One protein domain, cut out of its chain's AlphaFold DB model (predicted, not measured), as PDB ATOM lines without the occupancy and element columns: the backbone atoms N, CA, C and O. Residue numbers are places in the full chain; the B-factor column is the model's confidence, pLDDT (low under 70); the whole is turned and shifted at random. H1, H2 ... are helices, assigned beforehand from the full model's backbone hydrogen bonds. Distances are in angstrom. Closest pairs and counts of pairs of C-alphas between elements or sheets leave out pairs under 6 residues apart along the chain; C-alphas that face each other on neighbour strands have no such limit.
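What this domain is: This is residues 36 to 142 of the 484 residues of an uncharacterized protein of Chenopodium quinoa (UniProt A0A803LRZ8). What is the shape of the model? Three helices gather into a small head, where H2 and H3 pack on the first part of the long H4, whose residues 126 to 141 stick out as a straight arm that gives the model much of its length. The short H1 lies near H4, and from it a long loop, of which residues 47 to 59 stick out, leads round to H2. What is it made of? The 107 printed residues hold four named helices, in the order H1, H2, H3, H4, and no named strand, and the class is all helix. How large is it? It is loose, with a radius of gyration of the C-alphas of 18.0 A, and flat, with spans of 65 by 35 by 19 A.

Where its parts are: Where does the first helix lie? H1 is residues 36 to 42, and C-alpha 36 is at (-15.520, -16.538, -9.056). Which helices come next? H2 is residues 63 to 73, 15.4 A from first to last C-alpha, and H3 is residues 81 to 93, 17.9 A long. Where does the longest helix run? H4 is residues 110 to 141, 46.0 A from C-alpha 110 at (-16.246, -23.567, 3.647) to C-alpha 141 at (-51.598, 5.092, 10.384).

How they stand to each other: What is near H1? H1 is close to H4 but not clearly touching it, the closest C-alphas being those of Leu 42 and Met 118, 7.4 A apart. H1 is apart from H2 and H3. How does H2 stand? It touches H4, which meets it with residues 110 to 113 alone; the closest C-alphas, of Ser 67 and Val 110, are 6.0 A apart, at a shallow tilt of 28 degrees, the same way. H2 and H3, a helical hairpin, only just touch, with 3 pairs of C-alphas within 8 A; the closest, of Leu 71 and Thr 84, are 5.9 A apart, at a steep tilt of 44 degrees, opposite ways. How does H3 meet H4? This helical hairpin also only just touches, with 3 pairs; the C-alphas of Leu 83 and Met 117, the closest, are 7.5 A apart, at a steep tilt of 39 degrees, opposite ways. The packing is only just mostly crossed, with 1 of 3 touching pairs at a shallow tilt. What do the backbones show? In H1, H2, H3 and H4 every O i to N i+4 pair is within hydrogen-bond range.

The domain as a whole: How far does it reach? The two C-alphas farthest apart, of Gly 56 and Ala 142, are 65.7 A apart. Which links are long? H1 to H2, 20 residues, and H3 to H4, 16 residues, are long, and in the second residues 101 to 102 pair antiparallel with residues 105 to 106. Where is confidence low? The mean pLDDT of the printed part is 70.2, and 43 residues are under 70, among them residues 36 to 61 and 91 to 103; the printed part has no cut.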
ATOM      1  N   ARG A  36     -14.450 -17.298  -8.391       50.72
ATOM      2  CA  ARG A  36     -15.520 -16.538  -9.056       50.72
ATOM      3  C   ARG A  36     -16.901 -17.161  -8.844       50.72
ATOM      4  O   ARG A  36     -17.851 -16.402  -8.725       50.72
ATOM      5  N   HIS A  37     -17.031 -18.488  -8.736       55.72
ATOM      6  CA  HIS A  37     -18.327 -19.118  -8.455       55.72
ATOM      7  C   HIS A  37     -18.865 -18.723  -7.076       55.72
ATOM      8  O   HIS A  37     -20.024 -18.328  -6.982       55.72
ATOM      9  N   TYR A  38     -18.037 -18.764  -6.028       57.62
ATOM     10  CA  TYR A  38     -18.451 -18.360  -4.681       57.62
ATOM     11  C   TYR A  38     -18.735 -16.855  -4.603       57.62
ATOM     12  O   TYR A  38     -19.804 -16.459  -4.142       57.62
ATOM     13  N   VAL A  39     -17.842 -16.012  -5.133       59.12
ATOM     14  CA  VAL A  39     -18.016 -14.544  -5.156       59.12
ATOM     15  C   VAL A  39     -19.297 -14.142  -5.903       59.12
ATOM     16  O   VAL A  39     -20.071 -13.328  -5.398       59.12
ATOM     17  N   HIS A  40     -19.576 -14.766  -7.052       59.03
ATOM     18  CA  HIS A  40     -20.775 -14.523  -7.861       59.03
ATOM     19  C   HIS A  40     -22.056 -15.058  -7.197       59.03
ATOM     20  O   HIS A  40     -23.054 -14.345  -7.121       59.03
ATOM     21  N   ARG A  41     -22.049 -16.289  -6.661       57.75
ATOM     22  CA  ARG A  41     -23.203 -16.901  -5.968       57.75
ATOM     23  C   ARG A  41     -23.598 -16.112  -4.711       57.75
ATOM     24  O   ARG A  41     -24.779 -15.859  -4.455       57.75
ATOM     25  N   LEU A  42     -22.605 -15.672  -3.941       59.81
ATOM     26  CA  LEU A  42     -22.812 -14.845  -2.753       59.81
ATOM     27  C   LEU A  42     -23.143 -13.386  -3.123       59.81
ATOM     28  O   LEU A  42     -23.830 -12.717  -2.348       59.81
ATOM     29  N   ASN A  43     -22.801 -12.951  -4.341       62.00
ATOM     30  CA  ASN A  43     -22.915 -11.582  -4.857       62.00
ATOM     31  C   ASN A  43     -22.131 -10.582  -3.988       62.00
ATOM     32  O   ASN A  43     -22.663  -9.569  -3.526       62.00
ATOM     33  N   LEU A  44     -20.865 -10.917  -3.726       62.44
ATOM     34  CA  LEU A  44     -19.922 -10.051  -3.024       62.44
ATOM     35  C   LEU A  44     -19.303  -9.066  -4.023       62.44
ATOM     36  O   LEU A  44     -18.648  -9.480  -4.979       62.44
ATOM     37  N   GLY A  45     -19.497  -7.767  -3.787       44.47
ATOM     38  CA  GLY A  45     -18.861  -6.698  -4.559       44.47
ATOM     39  C   GLY A  45     -17.373  -6.590  -4.234       44.47
ATOM     40  O   GLY A  45     -16.979  -5.756  -3.429       44.47
ATOM     41  N   ILE A  46     -16.557  -7.461  -4.831       52.19
ATOM     42  CA  ILE A  46     -15.093  -7.403  -4.759       52.19
ATOM     43  C   ILE A  46     -14.610  -6.650  -6.001       52.19
ATOM     44  O   ILE A  46     -14.504  -7.231  -7.078       52.19
ATOM     45  N   GLU A  47     -14.376  -5.347  -5.850       34.94
ATOM     46  CA  GLU A  47     -14.183  -4.417  -6.973       34.94
ATOM     47  C   GLU A  47     -12.922  -4.725  -7.799       34.94
ATOM     48  O   GLU A  47     -12.957  -4.656  -9.028       34.94
ATOM     49  N   HIS A  48     -11.835  -5.159  -7.149       35.50
ATOM     50  CA  HIS A  48     -10.596  -5.564  -7.816       35.50
ATOM     51  C   HIS A  48      -9.949  -6.791  -7.160       35.50
ATOM     52  O   HIS A  48      -9.873  -6.899  -5.938       35.50
ATOM     53  N   PHE A  49      -9.405  -7.690  -7.985       39.00
ATOM     54  CA  PHE A  49      -8.463  -8.729  -7.565       39.00
ATOM     55  C   PHE A  49      -7.469  -9.022  -8.704       39.00
ATOM     56  O   PHE A  49      -7.830  -8.951  -9.877       39.00
ATOM     57  N   HIS A  50      -6.227  -9.386  -8.370       34.50
ATOM     58  CA  HIS A  50      -5.194  -9.766  -9.343       34.50
ATOM     59  C   HIS A  50      -4.598 -11.139  -9.011       34.50
ATOM     60  O   HIS A  50      -4.198 -11.398  -7.876       34.50
ATOM     61  N   TYR A  51      -4.493 -12.016 -10.014       41.50
ATOM     62  CA  TYR A  51      -3.816 -13.308  -9.883       41.50
ATOM     63  C   TYR A  51      -2.302 -13.164 -10.099       41.50
ATOM     64  O   TYR A  51      -1.842 -13.090 -11.236       41.50
ATOM     65  N   ASN A  52      -1.515 -13.208  -9.021       37.38
ATOM     66  CA  ASN A  52      -0.068 -13.424  -9.118       37.38
ATOM     67  C   ASN A  52       0.237 -14.929  -9.165       37.38
ATOM     68  O   ASN A  52       0.332 -15.592  -8.128       37.38
ATOM     69  N   ILE A  53       0.403 -15.462 -10.380       39.75
ATOM     70  CA  ILE A  53       0.792 -16.858 -10.635       39.75
ATOM     71  C   ILE A  53       2.285 -17.040 -10.311       39.75
ATOM     72  O   ILE A  53       3.145 -17.057 -11.186       39.75
ATOM     73  N   LEU A  54       2.603 -17.155  -9.022       41.09
ATOM     74  CA  LEU A  54       3.943 -17.488  -8.536       41.09
ATOM     75  C   LEU A  54       4.023 -18.995  -8.279       41.09
ATOM     76  O   LEU A  54       3.552 -19.466  -7.241       41.09
ATOM     77  N   GLY A  55       4.598 -19.719  -9.245       36.97
ATOM     78  CA  GLY A  55       4.647 -21.185  -9.350       36.97
ATOM     79  C   GLY A  55       5.504 -21.903  -8.304       36.97
ATOM     80  O   GLY A  55       6.451 -22.599  -8.650       36.97
ATOM     81  N   GLY A  56       5.152 -21.750  -7.030       43.28
ATOM     82  CA  GLY A  56       5.637 -22.557  -5.914       43.28
ATOM     83  C   GLY A  56       4.466 -23.015  -5.045       43.28
ATOM     84  O   GLY A  56       3.445 -22.317  -4.947       43.28
ATOM     85  N   GLN A  57       4.604 -24.186  -4.416       47.75
ATOM     86  CA  GLN A  57       3.633 -24.694  -3.439       47.75
ATOM     87  C   GLN A  57       3.375 -23.615  -2.380       47.75
ATOM     88  O   GLN A  57       4.311 -23.005  -1.868       47.75
ATOM     89  N   SER A  58       2.106 -23.289  -2.129       52.94
ATOM     90  CA  SER A  58       1.770 -22.071  -1.389       52.94
ATOM     91  C   SER A  58       0.508 -22.235  -0.547       52.94
ATOM     92  O   SER A  58      -0.600 -22.274  -1.067       52.94
ATOM     93  N   ASN A  59       0.700 -22.288   0.773       57.53
ATOM     94  CA  ASN A  59      -0.200 -22.859   1.792       57.53
ATOM     95  C   ASN A  59      -1.626 -22.278   1.880       57.53
ATOM     96  O   ASN A  59      -2.463 -22.823   2.587       57.53
ATOM     97  N   PHE A  60      -1.956 -21.233   1.123       56.53
ATOM     98  CA  PHE A  60      -3.316 -20.697   0.992       56.53
ATOM     99  C   PHE A  60      -4.342 -21.719   0.454       56.53
ATOM    100  O   PHE A  60      -5.545 -21.474   0.508       56.53
ATOM    101  N   LEU A  61      -3.883 -22.863  -0.070       62.53
ATOM    102  CA  LEU A  61      -4.744 -23.935  -0.575       62.53
ATOM    103  C   LEU A  61      -5.542 -24.642   0.541       62.53
ATOM    104  O   LEU A  61      -6.541 -25.287   0.212       62.53
ATOM    105  N   THR A  62      -5.123 -24.538   1.814       72.81
ATOM    106  CA  THR A  62      -5.739 -25.240   2.957       72.81
ATOM    107  C   THR A  62      -7.163 -24.741   3.259       72.81
ATOM    108  O   THR A  62      -7.438 -23.547   3.114       72.81
ATOM    109  N   PRO A  63      -8.088 -25.615   3.717       66.62
ATOM    110  CA  PRO A  63      -9.441 -25.221   4.132       66.62
ATOM    111  C   PRO A  63      -9.458 -24.083   5.160       66.62
ATOM    112  O   PRO A  63     -10.222 -23.129   5.018       66.62
ATOM    113  N   GLU A  64      -8.552 -24.146   6.136       68.69
ATOM    114  CA  GLU A  64      -8.308 -23.104   7.133       68.69
ATOM    115  C   GLU A  64      -8.029 -21.748   6.486       68.69
ATOM    116  O   GLU A  64      -8.795 -20.801   6.688       68.69
ATOM    117  N   ARG A  65      -6.980 -21.644   5.660       74.75
ATOM    118  CA  ARG A  65      -6.568 -20.350   5.117       74.75
ATOM    119  C   ARG A  65      -7.641 -19.766   4.203       74.75
ATOM    120  O   ARG A  65      -7.902 -18.570   4.278       74.75
ATOM    121  N   ARG A  66      -8.345 -20.603   3.431       72.56
ATOM    122  CA  ARG A  66      -9.539 -20.209   2.656       72.56
ATOM    123  C   ARG A  66     -10.656 -19.629   3.533       72.56
ATOM    124  O   ARG A  66     -11.279 -18.649   3.133       72.56
ATOM    125  N   SER A  67     -10.913 -20.217   4.703       72.75
ATOM    126  CA  SER A  67     -11.974 -19.775   5.620       72.75
ATOM    127  C   SER A  67     -11.655 -18.419   6.269       72.75
ATOM    128  O   SER A  67     -12.489 -17.514   6.225       72.75
ATOM    129  N   GLN A  68     -10.416 -18.224   6.744       75.12
ATOM    130  CA  GLN A  68      -9.900 -16.931   7.222       75.12
ATOM    131  C   GLN A  68     -10.011 -15.859   6.134       75.12
ATOM    132  O   GLN A  68     -10.459 -14.743   6.381       75.12
ATOM    133  N   ILE A  69      -9.629 -16.215   4.907       78.88
ATOM    134  CA  ILE A  69      -9.683 -15.343   3.735       78.88
ATOM    135  C   ILE A  69     -11.118 -14.905   3.436       78.88
ATOM    136  O   ILE A  69     -11.361 -13.709   3.281       78.88
ATOM    137  N   LEU A  70     -12.075 -15.839   3.423       79.12
ATOM    138  CA  LEU A  70     -13.485 -15.510   3.234       79.12
ATOM    139  C   LEU A  70     -13.956 -14.542   4.331       79.12
ATOM    140  O   LEU A  70     -14.487 -13.482   4.008       79.12
ATOM    141  N   LEU A  71     -13.664 -14.843   5.601       77.56
ATOM    142  CA  LEU A  71     -14.003 -14.006   6.757       77.56
ATOM    143  C   LEU A  71     -13.399 -12.594   6.699       77.56
ATOM    144  O   LEU A  71     -14.093 -11.635   7.024       77.56
ATOM    145  N   HIS A  72     -12.154 -12.441   6.241       76.75
ATOM    146  CA  HIS A  72     -11.527 -11.128   6.050       76.75
ATOM    147  C   HIS A  72     -12.089 -10.355   4.845       76.75
ATOM    148  O   HIS A  72     -12.082  -9.126   4.869       76.75
ATOM    149  N   THR A  73     -12.618 -11.032   3.817       76.88
ATOM    150  CA  THR A  73     -13.354 -10.366   2.721       76.88
ATOM    151  C   THR A  73     -14.789  -9.969   3.091       76.88
ATOM    152  O   THR A  73     -15.418  -9.199   2.363       76.88
ATOM    153  N   LEU A  74     -15.324 -10.440   4.226       78.69
ATOM    154  CA  LEU A  74     -16.617  -9.982   4.731       78.69
ATOM    155  C   LEU A  74     -16.485  -8.593   5.351       78.69
ATOM    156  O   LEU A  74     -15.949  -8.423   6.447       78.69
ATOM    157  N   ILE A  75     -17.056  -7.601   4.666       75.06
ATOM    158  CA  ILE A  75     -17.195  -6.232   5.165       75.06
ATOM    159  C   ILE A  75     -17.825  -6.275   6.567       75.06
ATOM    160  O   ILE A  75     -18.944  -6.758   6.739       75.06
ATOM    161  N   GLY A  76     -17.139  -5.711   7.567       75.25
ATOM    162  CA  GLY A  76     -17.591  -5.646   8.969       75.25
ATOM    163  C   GLY A  76     -18.813  -4.747   9.229       75.25
ATOM    164  O   GLY A  76     -19.015  -4.281  10.347       75.25
ATOM    165  N   LYS A  77     -19.613  -4.460   8.195       71.25
ATOM    166  CA  LYS A  77     -20.847  -3.668   8.206       71.25
ATOM    167  C   LYS A  77     -21.870  -4.356   7.296       71.25
ATOM    168  O   LYS A  77     -21.522  -4.789   6.202       71.25
ATOM    169  N   GLY A  78     -23.134  -4.413   7.715       80.62
ATOM    170  CA  GLY A  78     -24.215  -5.040   6.940       80.62
ATOM    171  C   GLY A  78     -24.498  -6.503   7.335       80.62
ATOM    172  O   GLY A  78     -24.198  -6.879   8.469       80.62
ATOM    173  N   PRO A  79     -25.078  -7.326   6.431       76.06
ATOM    174  CA  PRO A  79     -25.630  -8.656   6.747       76.06
ATOM    175  C   PRO A  79     -24.666  -9.576   7.494       76.06
ATOM    176  O   PRO A  79     -25.054 -10.314   8.395       76.06
ATOM    177  N   TYR A  80     -23.393  -9.519   7.110       84.69
ATOM    178  CA  TYR A  80     -22.372 -10.454   7.554       84.69
ATOM    179  C   TYR A  80     -21.592  -9.962   8.779       84.69
ATOM    180  O   TYR A  80     -20.783 -10.712   9.303       84.69
ATOM    181  N   ALA A  81     -21.852  -8.757   9.304       83.44
ATOM    182  CA  ALA A  81     -21.110  -8.224  10.453       83.44
ATOM    183  C   ALA A  81     -21.252  -9.094  11.720       83.44
ATOM    184  O   ALA A  81     -20.276  -9.314  12.436       83.44
ATOM    185  N   GLN A  82     -22.446  -9.653  11.969       83.44
ATOM    186  CA  GLN A  82     -22.658 -10.628  13.049       83.44
ATOM    187  C   GLN A  82     -21.922 -11.948  12.784       83.44
ATOM    188  O   GLN A  82     -21.445 -12.585  13.720       83.44
ATOM    189  N   LEU A  83     -21.805 -12.340  11.512       84.31
ATOM    190  CA  LEU A  83     -21.108 -13.545  11.078       84.31
ATOM    191  C   LEU A  83     -19.596 -13.405  11.304       84.31
ATOM    192  O   LEU A  83     -19.005 -14.227  11.998       84.31
ATOM    193  N   THR A  84     -18.997 -12.322  10.796       84.12
ATOM    194  CA  THR A  84     -17.587 -11.979  11.012       84.12
ATOM    195  C   THR A  84     -17.281 -11.900  12.502       84.12
ATOM    196  O   THR A  84     -16.321 -12.525  12.938       84.12
ATOM    197  N   LYS A  85     -18.126 -11.232  13.307       85.12
ATOM    198  CA  LYS A  85     -17.941 -11.207  14.763       85.12
ATOM    199  C   LYS A  85     -17.975 -12.618  15.363       85.12
ATOM    200  O   LYS A  85     -17.020 -12.988  16.031       85.12
ATOM    201  N   LYS A  86     -19.013 -13.420  15.092       82.81
ATOM    202  CA  LYS A  86     -19.146 -14.782  15.643       82.81
ATOM    203  C   LYS A  86     -17.927 -15.656  15.326       82.81
ATOM    204  O   LYS A  86     -17.488 -16.406  16.190       82.81
ATOM    205  N   TYR A  87     -17.377 -15.572  14.115       77.69
ATOM    206  CA  TYR A  87     -16.207 -16.371  13.742       77.69
ATOM    207  C   TYR A  87     -14.875 -15.795  14.229       77.69
ATOM    208  O   TYR A  87     -13.995 -16.578  14.567       77.69
ATOM    209  N   VAL A  88     -14.725 -14.472  14.343       78.75
ATOM    210  CA  VAL A  88     -13.578 -13.862  15.042       78.75
ATOM    211  C   VAL A  88     -13.593 -14.261  16.521       78.75
ATOM    212  O   VAL A  88     -12.568 -14.686  17.045       78.75
ATOM    213  N   ASP A  89     -14.761 -14.239  17.168       73.94
ATOM    214  CA  ASP A  89     -14.935 -14.717  18.541       73.94
ATOM    215  C   ASP A  89     -14.610 -16.225  18.659       73.94
ATOM    216  O   ASP A  89     -14.002 -16.630  19.648       73.94
ATOM    217  N   LEU A  90     -14.931 -17.061  17.661       70.38
ATOM    218  CA  LEU A  90     -14.534 -18.482  17.638       70.38
ATOM    219  C   LEU A  90     -13.016 -18.670  17.462       70.38
ATOM    220  O   LEU A  90     -12.418 -19.415  18.235       70.38
ATOM    221  N   TYR A  91     -12.389 -17.966  16.514       66.81
ATOM    222  CA  TYR A  91     -10.937 -18.022  16.284       66.81
ATOM    223  C   TYR A  91     -10.120 -17.523  17.486       66.81
ATOM    224  O   TYR A  91      -9.041 -18.045  17.743       66.81
ATOM    225  N   ILE A  92     -10.625 -16.537  18.236       69.31
ATOM    226  CA  ILE A  92      -9.949 -15.999  19.429       69.31
ATOM    227  C   ILE A  92     -10.188 -16.871  20.671       69.31
ATOM    228  O   ILE A  92      -9.279 -17.034  21.479       69.31
ATOM    229  N   ASN A  93     -11.398 -17.414  20.857       68.75
ATOM    230  CA  ASN A  93     -11.794 -18.065  22.118       68.75
ATOM    231  C   ASN A  93     -11.859 -19.604  22.054       68.75
ATOM    232  O   ASN A  93     -12.192 -20.229  23.060       68.75
ATOM    233  N   GLY A  94     -11.587 -20.221  20.897       57.78
ATOM    234  CA  GLY A  94     -11.332 -21.661  20.748       57.78
ATOM    235  C   GLY A  94     -12.477 -22.613  21.124       57.78
ATOM    236  O   GLY A  94     -12.237 -23.805  21.303       57.78
ATOM    237  N   LYS A  95     -13.713 -22.124  21.287       52.53
ATOM    238  CA  LYS A  95     -14.847 -22.957  21.723       52.53
ATOM    239  C   LYS A  95     -15.466 -23.747  20.558       52.53
ATOM    240  O   LYS A  95     -15.633 -23.188  19.475       52.53
ATOM    241  N   PRO A  96     -15.830 -25.025  20.774       49.16
ATOM    242  CA  PRO A  96     -16.294 -25.913  19.713       49.16
ATOM    243  C   PRO A  96     -17.679 -25.525  19.193       49.16
ATOM    244  O   PRO A  96     -18.545 -25.100  19.958       49.16
ATOM    245  N   ASN A  97     -17.905 -25.746  17.896       47.81
ATOM    246  CA  ASN A  97     -19.241 -25.729  17.302       47.81
ATOM    247  C   ASN A  97     -19.304 -26.676  16.080       47.81
ATOM    248  O   ASN A  97     -19.254 -26.239  14.929       47.81
ATOM    249  N   ASP A  98     -19.414 -27.975  16.363       44.22
ATOM    250  CA  ASP A  98     -19.826 -29.084  15.481       44.22
ATOM    251  C   ASP A  98     -19.028 -29.387  14.193       44.22
ATOM    252  O   ASP A  98     -19.443 -30.260  13.428       44.22
ATOM    253  N   LYS A  99     -17.889 -28.732  13.909       52.81
ATOM    254  CA  LYS A  99     -17.108 -29.009  12.684       52.81
ATOM    255  C   LYS A  99     -15.587 -28.930  12.831       52.81
ATOM    256  O   LYS A  99     -15.080 -28.033  13.485       52.81
ATOM    257  N   TYR A 100     -14.932 -29.864  12.130       56.12
ATOM    258  CA  TYR A 100     -13.505 -29.980  11.788       56.12
ATOM    259  C   TYR A 100     -12.486 -29.392  12.782       56.12
ATOM    260  O   TYR A 100     -12.201 -28.196  12.810       56.12
ATOM    261  N   TYR A 101     -11.862 -30.308  13.520       56.28
ATOM    262  CA  TYR A 101     -10.658 -30.065  14.302       56.28
ATOM    263  C   TYR A 101      -9.431 -30.294  13.405       56.28
ATOM    264  O   TYR A 101      -9.322 -31.352  12.782       56.28
ATOM    265  N   TYR A 102      -8.542 -29.309  13.289       53.84
ATOM    266  CA  TYR A 102      -7.314 -29.406  12.491       53.84
ATOM    267  C   TYR A 102      -6.211 -28.571  13.151       53.84
ATOM    268  O   TYR A 102      -6.458 -27.427  13.520       53.84
ATOM    269  N   ASP A 103      -5.019 -29.153  13.307       66.94
ATOM    270  CA  ASP A 103      -3.859 -28.532  13.976       66.94
ATOM    271  C   ASP A 103      -4.214 -27.908  15.348       66.94
ATOM    272  O   ASP A 103      -3.989 -26.732  15.620       66.94
ATOM    273  N   GLU A 104      -4.898 -28.714  16.171       70.19
ATOM    274  CA  GLU A 104      -5.472 -28.382  17.491       70.19
ATOM    275  C   GLU A 104      -6.499 -27.223  17.530       70.19
ATOM    276  O   GLU A 104      -7.034 -26.896  18.596       70.19
ATOM    277  N   GLN A 105      -6.854 -26.646  16.378       64.44
ATOM    278  CA  GLN A 105      -7.743 -25.489  16.257       64.44
ATOM    279  C   GLN A 105      -9.115 -25.837  15.655       64.44
ATOM    280  O   GLN A 105      -9.282 -26.763  14.856       64.44
ATOM    281  N   TRP A 106     -10.126 -25.054  16.046       67.69
ATOM    282  CA  TRP A 106     -11.506 -25.171  15.564       67.69
ATOM    283  C   TRP A 106     -11.719 -24.313  14.318       67.69
ATOM    284  O   TRP A 106     -11.783 -23.087  14.400       67.69
ATOM    285  N   ILE A 107     -11.837 -24.962  13.157       71.19
ATOM    286  CA  ILE A 107     -11.816 -24.293  11.853       71.19
ATOM    287  C   ILE A 107     -13.146 -24.533  11.114       71.19
ATOM    288  O   ILE A 107     -13.477 -25.673  10.776       71.19
ATOM    289  N   PRO A 108     -13.938 -23.481  10.824       71.81
ATOM    290  CA  PRO A 108     -15.225 -23.642  10.151       71.81
ATOM    291  C   PRO A 108     -15.043 -24.074   8.687       71.81
ATOM    292  O   PRO A 108     -14.340 -23.417   7.918       71.81
ATOM    293  N   THR A 109     -15.718 -25.154   8.264       76.56
ATOM    294  CA  THR A 109     -15.659 -25.601   6.857       76.56
ATOM    295  C   THR A 109     -16.264 -24.558   5.914       76.56
ATOM    296  O   THR A 109     -17.174 -23.812   6.287       76.56
ATOM    297  N   VAL A 110     -15.786 -24.527   4.666       77.50
ATOM    298  CA  VAL A 110     -16.246 -23.567   3.647       77.50
ATOM    299  C   VAL A 110     -17.763 -23.659   3.443       77.50
ATOM    300  O   VAL A 110     -18.439 -22.639   3.472       77.50
ATOM    301  N   ASP A 111     -18.325 -24.864   3.361       76.81
ATOM    302  CA  ASP A 111     -19.776 -25.112   3.271       76.81
ATOM    303  C   ASP A 111     -20.566 -24.686   4.526       76.81
ATOM    304  O   ASP A 111     -21.750 -24.365   4.426       76.81
ATOM    305  N   TYR A 112     -19.947 -24.631   5.713       80.31
ATOM    306  CA  TYR A 112     -20.594 -24.061   6.905       80.31
ATOM    307  C   TYR A 112     -20.664 -22.535   6.838       80.31
ATOM    308  O   TYR A 112     -21.706 -21.948   7.133       80.31
ATOM    309  N   LEU A 113     -19.575 -21.904   6.390       81.19
ATOM    310  CA  LEU A 113     -19.538 -20.472   6.112       81.19
ATOM    311  C   LEU A 113     -20.519 -20.098   4.994       81.19
ATOM    312  O   LEU A 113     -21.302 -19.174   5.181       81.19
ATOM    313  N   GLU A 114     -20.551 -20.841   3.885       82.56
ATOM    314  CA  GLU A 114     -21.500 -20.614   2.790       82.56
ATOM    315  C   GLU A 114     -22.951 -20.736   3.273       82.56
ATOM    316  O   GLU A 114     -23.743 -19.819   3.045       82.56
ATOM    317  N   LYS A 115     -23.300 -21.814   3.991       86.38
ATOM    318  CA  LYS A 115     -24.652 -21.988   4.543       86.38
ATOM    319  C   LYS A 115     -25.037 -20.822   5.461       86.38
ATOM    320  O   LYS A 115     -26.089 -20.220   5.261       86.38
ATOM    321  N   ALA A 116     -24.175 -20.457   6.408       84.62
ATOM    322  CA  ALA A 116     -24.460 -19.383   7.356       84.62
ATOM    323  C   ALA A 116     -24.500 -17.986   6.691       84.62
ATOM    324  O   ALA A 116     -25.273 -17.120   7.104       84.62
ATOM    325  N   MET A 117     -23.730 -17.761   5.619       85.38
ATOM    326  CA  MET A 117     -23.851 -16.563   4.779       85.38
ATOM    327  C   MET A 117     -25.180 -16.525   4.017       85.38
ATOM    328  O   MET A 117     -25.818 -15.473   3.955       85.38
ATOM    329  N   MET A 118     -25.623 -17.650   3.453       85.88
ATOM    330  CA  MET A 118     -26.908 -17.744   2.753       85.88
ATOM    331  C   MET A 118     -28.089 -17.531   3.713       85.88
ATOM    332  O   MET A 118     -29.021 -16.801   3.379       85.88
ATOM    333  N   GLU A 119     -28.016 -18.063   4.935       88.12
ATOM    334  CA  GLU A 119     -28.986 -17.800   6.008       88.12
ATOM    335  C   GLU A 119     -29.016 -16.313   6.407       88.12
ATOM    336  O   GLU A 119     -30.095 -15.718   6.472       88.12
ATOM    337  N   ALA A 120     -27.858 -15.661   6.577       86.12
ATOM    338  CA  ALA A 120     -27.780 -14.221   6.855       86.12
ATOM    339  C   ALA A 120     -28.348 -13.358   5.704       86.12
ATOM    340  O   ALA A 120     -29.040 -12.362   5.941       86.12
ATOM    341  N   LYS A 121     -28.108 -13.761   4.450       85.50
ATOM    342  CA  LYS A 121     -28.633 -13.116   3.233       85.50
ATOM    343  C   LYS A 121     -30.163 -13.212   3.160       85.50
ATOM    344  O   LYS A 121     -30.821 -12.195   2.934       85.50
ATOM    345  N   LEU A 122     -30.731 -14.391   3.431       87.94
ATOM    346  CA  LEU A 122     -32.182 -14.612   3.523       87.94
ATOM    347  C   LEU A 122     -32.813 -13.834   4.691       87.94
ATOM    348  O   LEU A 122     -33.858 -13.205   4.524       87.94
ATOM    349  N   CYS A 123     -32.159 -13.813   5.856       85.62
ATOM    350  CA  CYS A 123     -32.600 -13.041   7.018       85.62
ATOM    351  C   CYS A 123     -32.734 -11.545   6.683       85.62
ATOM    352  O   CYS A 123     -33.771 -10.938   6.955       85.62
ATOM    353  N   MET A 124     -31.742 -10.963   6.003       83.31
ATOM    354  CA  MET A 124     -31.783  -9.560   5.578       83.31
ATOM    355  C   MET A 124     -32.825  -9.276   4.490       83.31
ATOM    356  O   MET A 124     -33.480  -8.235   4.537       83.31
ATOM    357  N   GLN A 125     -33.054 -10.195   3.546       86.12
ATOM    358  CA  GLN A 125     -34.158 -10.070   2.583       86.12
ATOM    359  C   GLN A 125     -35.519 -10.034   3.300       86.12
ATOM    360  O   GLN A 125     -36.324  -9.129   3.062       86.12
ATOM    361  N   ASN A 126     -35.739 -10.939   4.257       88.31
ATOM    362  CA  ASN A 126     -36.943 -10.956   5.090       88.31
ATOM    363  C   ASN A 126     -37.062  -9.696   5.968       88.31
ATOM    364  O   ASN A 126     -38.155  -9.145   6.101       88.31
ATOM    365  N   TYR A 127     -35.952  -9.171   6.496       83.88
ATOM    366  CA  TYR A 127     -35.929  -7.907   7.235       83.88
ATOM    367  C   TYR A 127     -36.313  -6.706   6.355       83.88
ATOM    368  O   TYR A 127     -37.077  -5.842   6.795       83.88
ATOM    369  N   HIS A 128     -35.883  -6.657   5.090       83.31
ATOM    370  CA  HIS A 128     -36.326  -5.630   4.139       83.31
ATOM    371  C   HIS A 128     -37.825  -5.741   3.804       83.31
ATOM    372  O   HIS A 128     -38.516  -4.721   3.739       83.31
ATOM    373  N   VAL A 129     -38.373  -6.955   3.665       88.56
ATOM    374  CA  VAL A 129     -39.823  -7.173   3.485       88.56
ATOM    375  C   VAL A 129     -40.612  -6.758   4.733       88.56
ATOM    376  O   VAL A 129     -41.628  -6.061   4.620       88.56
ATOM    377  N   TYR A 130     -40.136  -7.123   5.926       88.81
ATOM    378  CA  TYR A 130     -40.748  -6.762   7.205       88.81
ATOM    379  C   TYR A 130     -40.732  -5.246   7.426       88.81
ATOM    380  O   TYR A 130     -41.783  -4.651   7.663       88.81
ATOM    381  N   THR A 131     -39.577  -4.592   7.273       86.25
ATOM    382  CA  THR A 131     -39.451  -3.135   7.431       86.25
ATOM    383  C   THR A 131     -40.285  -2.379   6.401       86.25
ATOM    384  O   THR A 131     -41.041  -1.497   6.796       86.25
ATOM    385  N   ARG A 132     -40.282  -2.760   5.114       89.81
ATOM    386  CA  ARG A 132     -41.157  -2.149   4.086       89.81
ATOM    387  C   ARG A 132     -42.653  -2.354   4.369       89.81
ATOM    388  O   ARG A 132     -43.485  -1.564   3.923       89.81
ATOM    389  N   SER A 133     -43.021  -3.389   5.123       90.31
ATOM    390  CA  SER A 133     -44.409  -3.654   5.536       90.31
ATOM    391  C   SER A 133     -44.777  -2.977   6.866       90.31
ATOM    392  O   SER A 133     -45.928  -2.592   7.068       90.31
ATOM    393  N   ARG A 134     -43.804  -2.747   7.755       91.06
ATOM    394  CA  ARG A 134     -43.933  -1.874   8.932       91.06
ATOM    395  C   ARG A 134     -44.067  -0.410   8.506       91.06
ATOM    396  O   ARG A 134     -45.004   0.241   8.944       91.06
ATOM    397  N   TRP A 135     -43.224   0.070   7.591       88.75
ATOM    398  CA  TRP A 135     -43.312   1.419   7.024       88.75
ATOM    399  C   TRP A 135     -44.625   1.664   6.277       88.75
ATOM    400  O   TRP A 135     -45.219   2.717   6.471       88.75
ATOM    401  N   ARG A 136     -45.143   0.691   5.508       90.94
ATOM    402  CA  ARG A 136     -46.487   0.813   4.905       90.94
ATOM    403  C   ARG A 136     -47.597   0.935   5.953       90.94
ATOM    404  O   ARG A 136     -48.443   1.806   5.804       90.94
ATOM    405  N   ARG A 137     -47.562   0.150   7.037       90.25
ATOM    406  CA  ARG A 137     -48.529   0.293   8.144       90.25
ATOM    407  C   ARG A 137     -48.392   1.626   8.884       90.25
ATOM    408  O   ARG A 137     -49.403   2.236   9.197       90.25
ATOM    409  N   ILE A 138     -47.168   2.117   9.101       86.69
ATOM    410  CA  ILE A 138     -46.926   3.451   9.677       86.69
ATOM    411  C   ILE A 138     -47.475   4.546   8.751       86.69
ATOM    412  O   ILE A 138     -48.170   5.429   9.230       86.69
ATOM    413  N   ALA A 139     -47.251   4.461   7.437       85.56
ATOM    414  CA  ALA A 139     -47.786   5.417   6.463       85.56
ATOM    415  C   ALA A 139     -49.323   5.358   6.328       85.56
ATOM    416  O   ALA A 139     -49.940   6.369   6.028       85.56
ATOM    417  N   GLN A 140     -49.947   4.201   6.581       85.88
ATOM    418  CA  GLN A 140     -51.408   4.047   6.656       85.88
ATOM    419  C   GLN A 140     -52.004   4.544   7.986       85.88
ATOM    420  O   GLN A 140     -53.183   4.877   8.037       85.88
ATOM    421  N   MET A 141     -51.211   4.567   9.063       81.44
ATOM    422  CA  MET A 141     -51.598   5.092  10.384       81.44
ATOM    423  C   MET A 141     -51.241   6.573  10.572       81.44
ATOM    424  O   MET A 141     -51.754   7.215  11.488       81.44
ATOM    425  N   ALA A 142     -50.366   7.115   9.726       86.31
ATOM    426  CA  ALA A 142     -50.104   8.537   9.627       86.31
ATOM    427  C   ALA A 142     -51.323   9.217   8.993       86.31
ATOM    428  O   ALA A 142     -51.499   9.193   7.776       86.31
TER     429      ALA A 142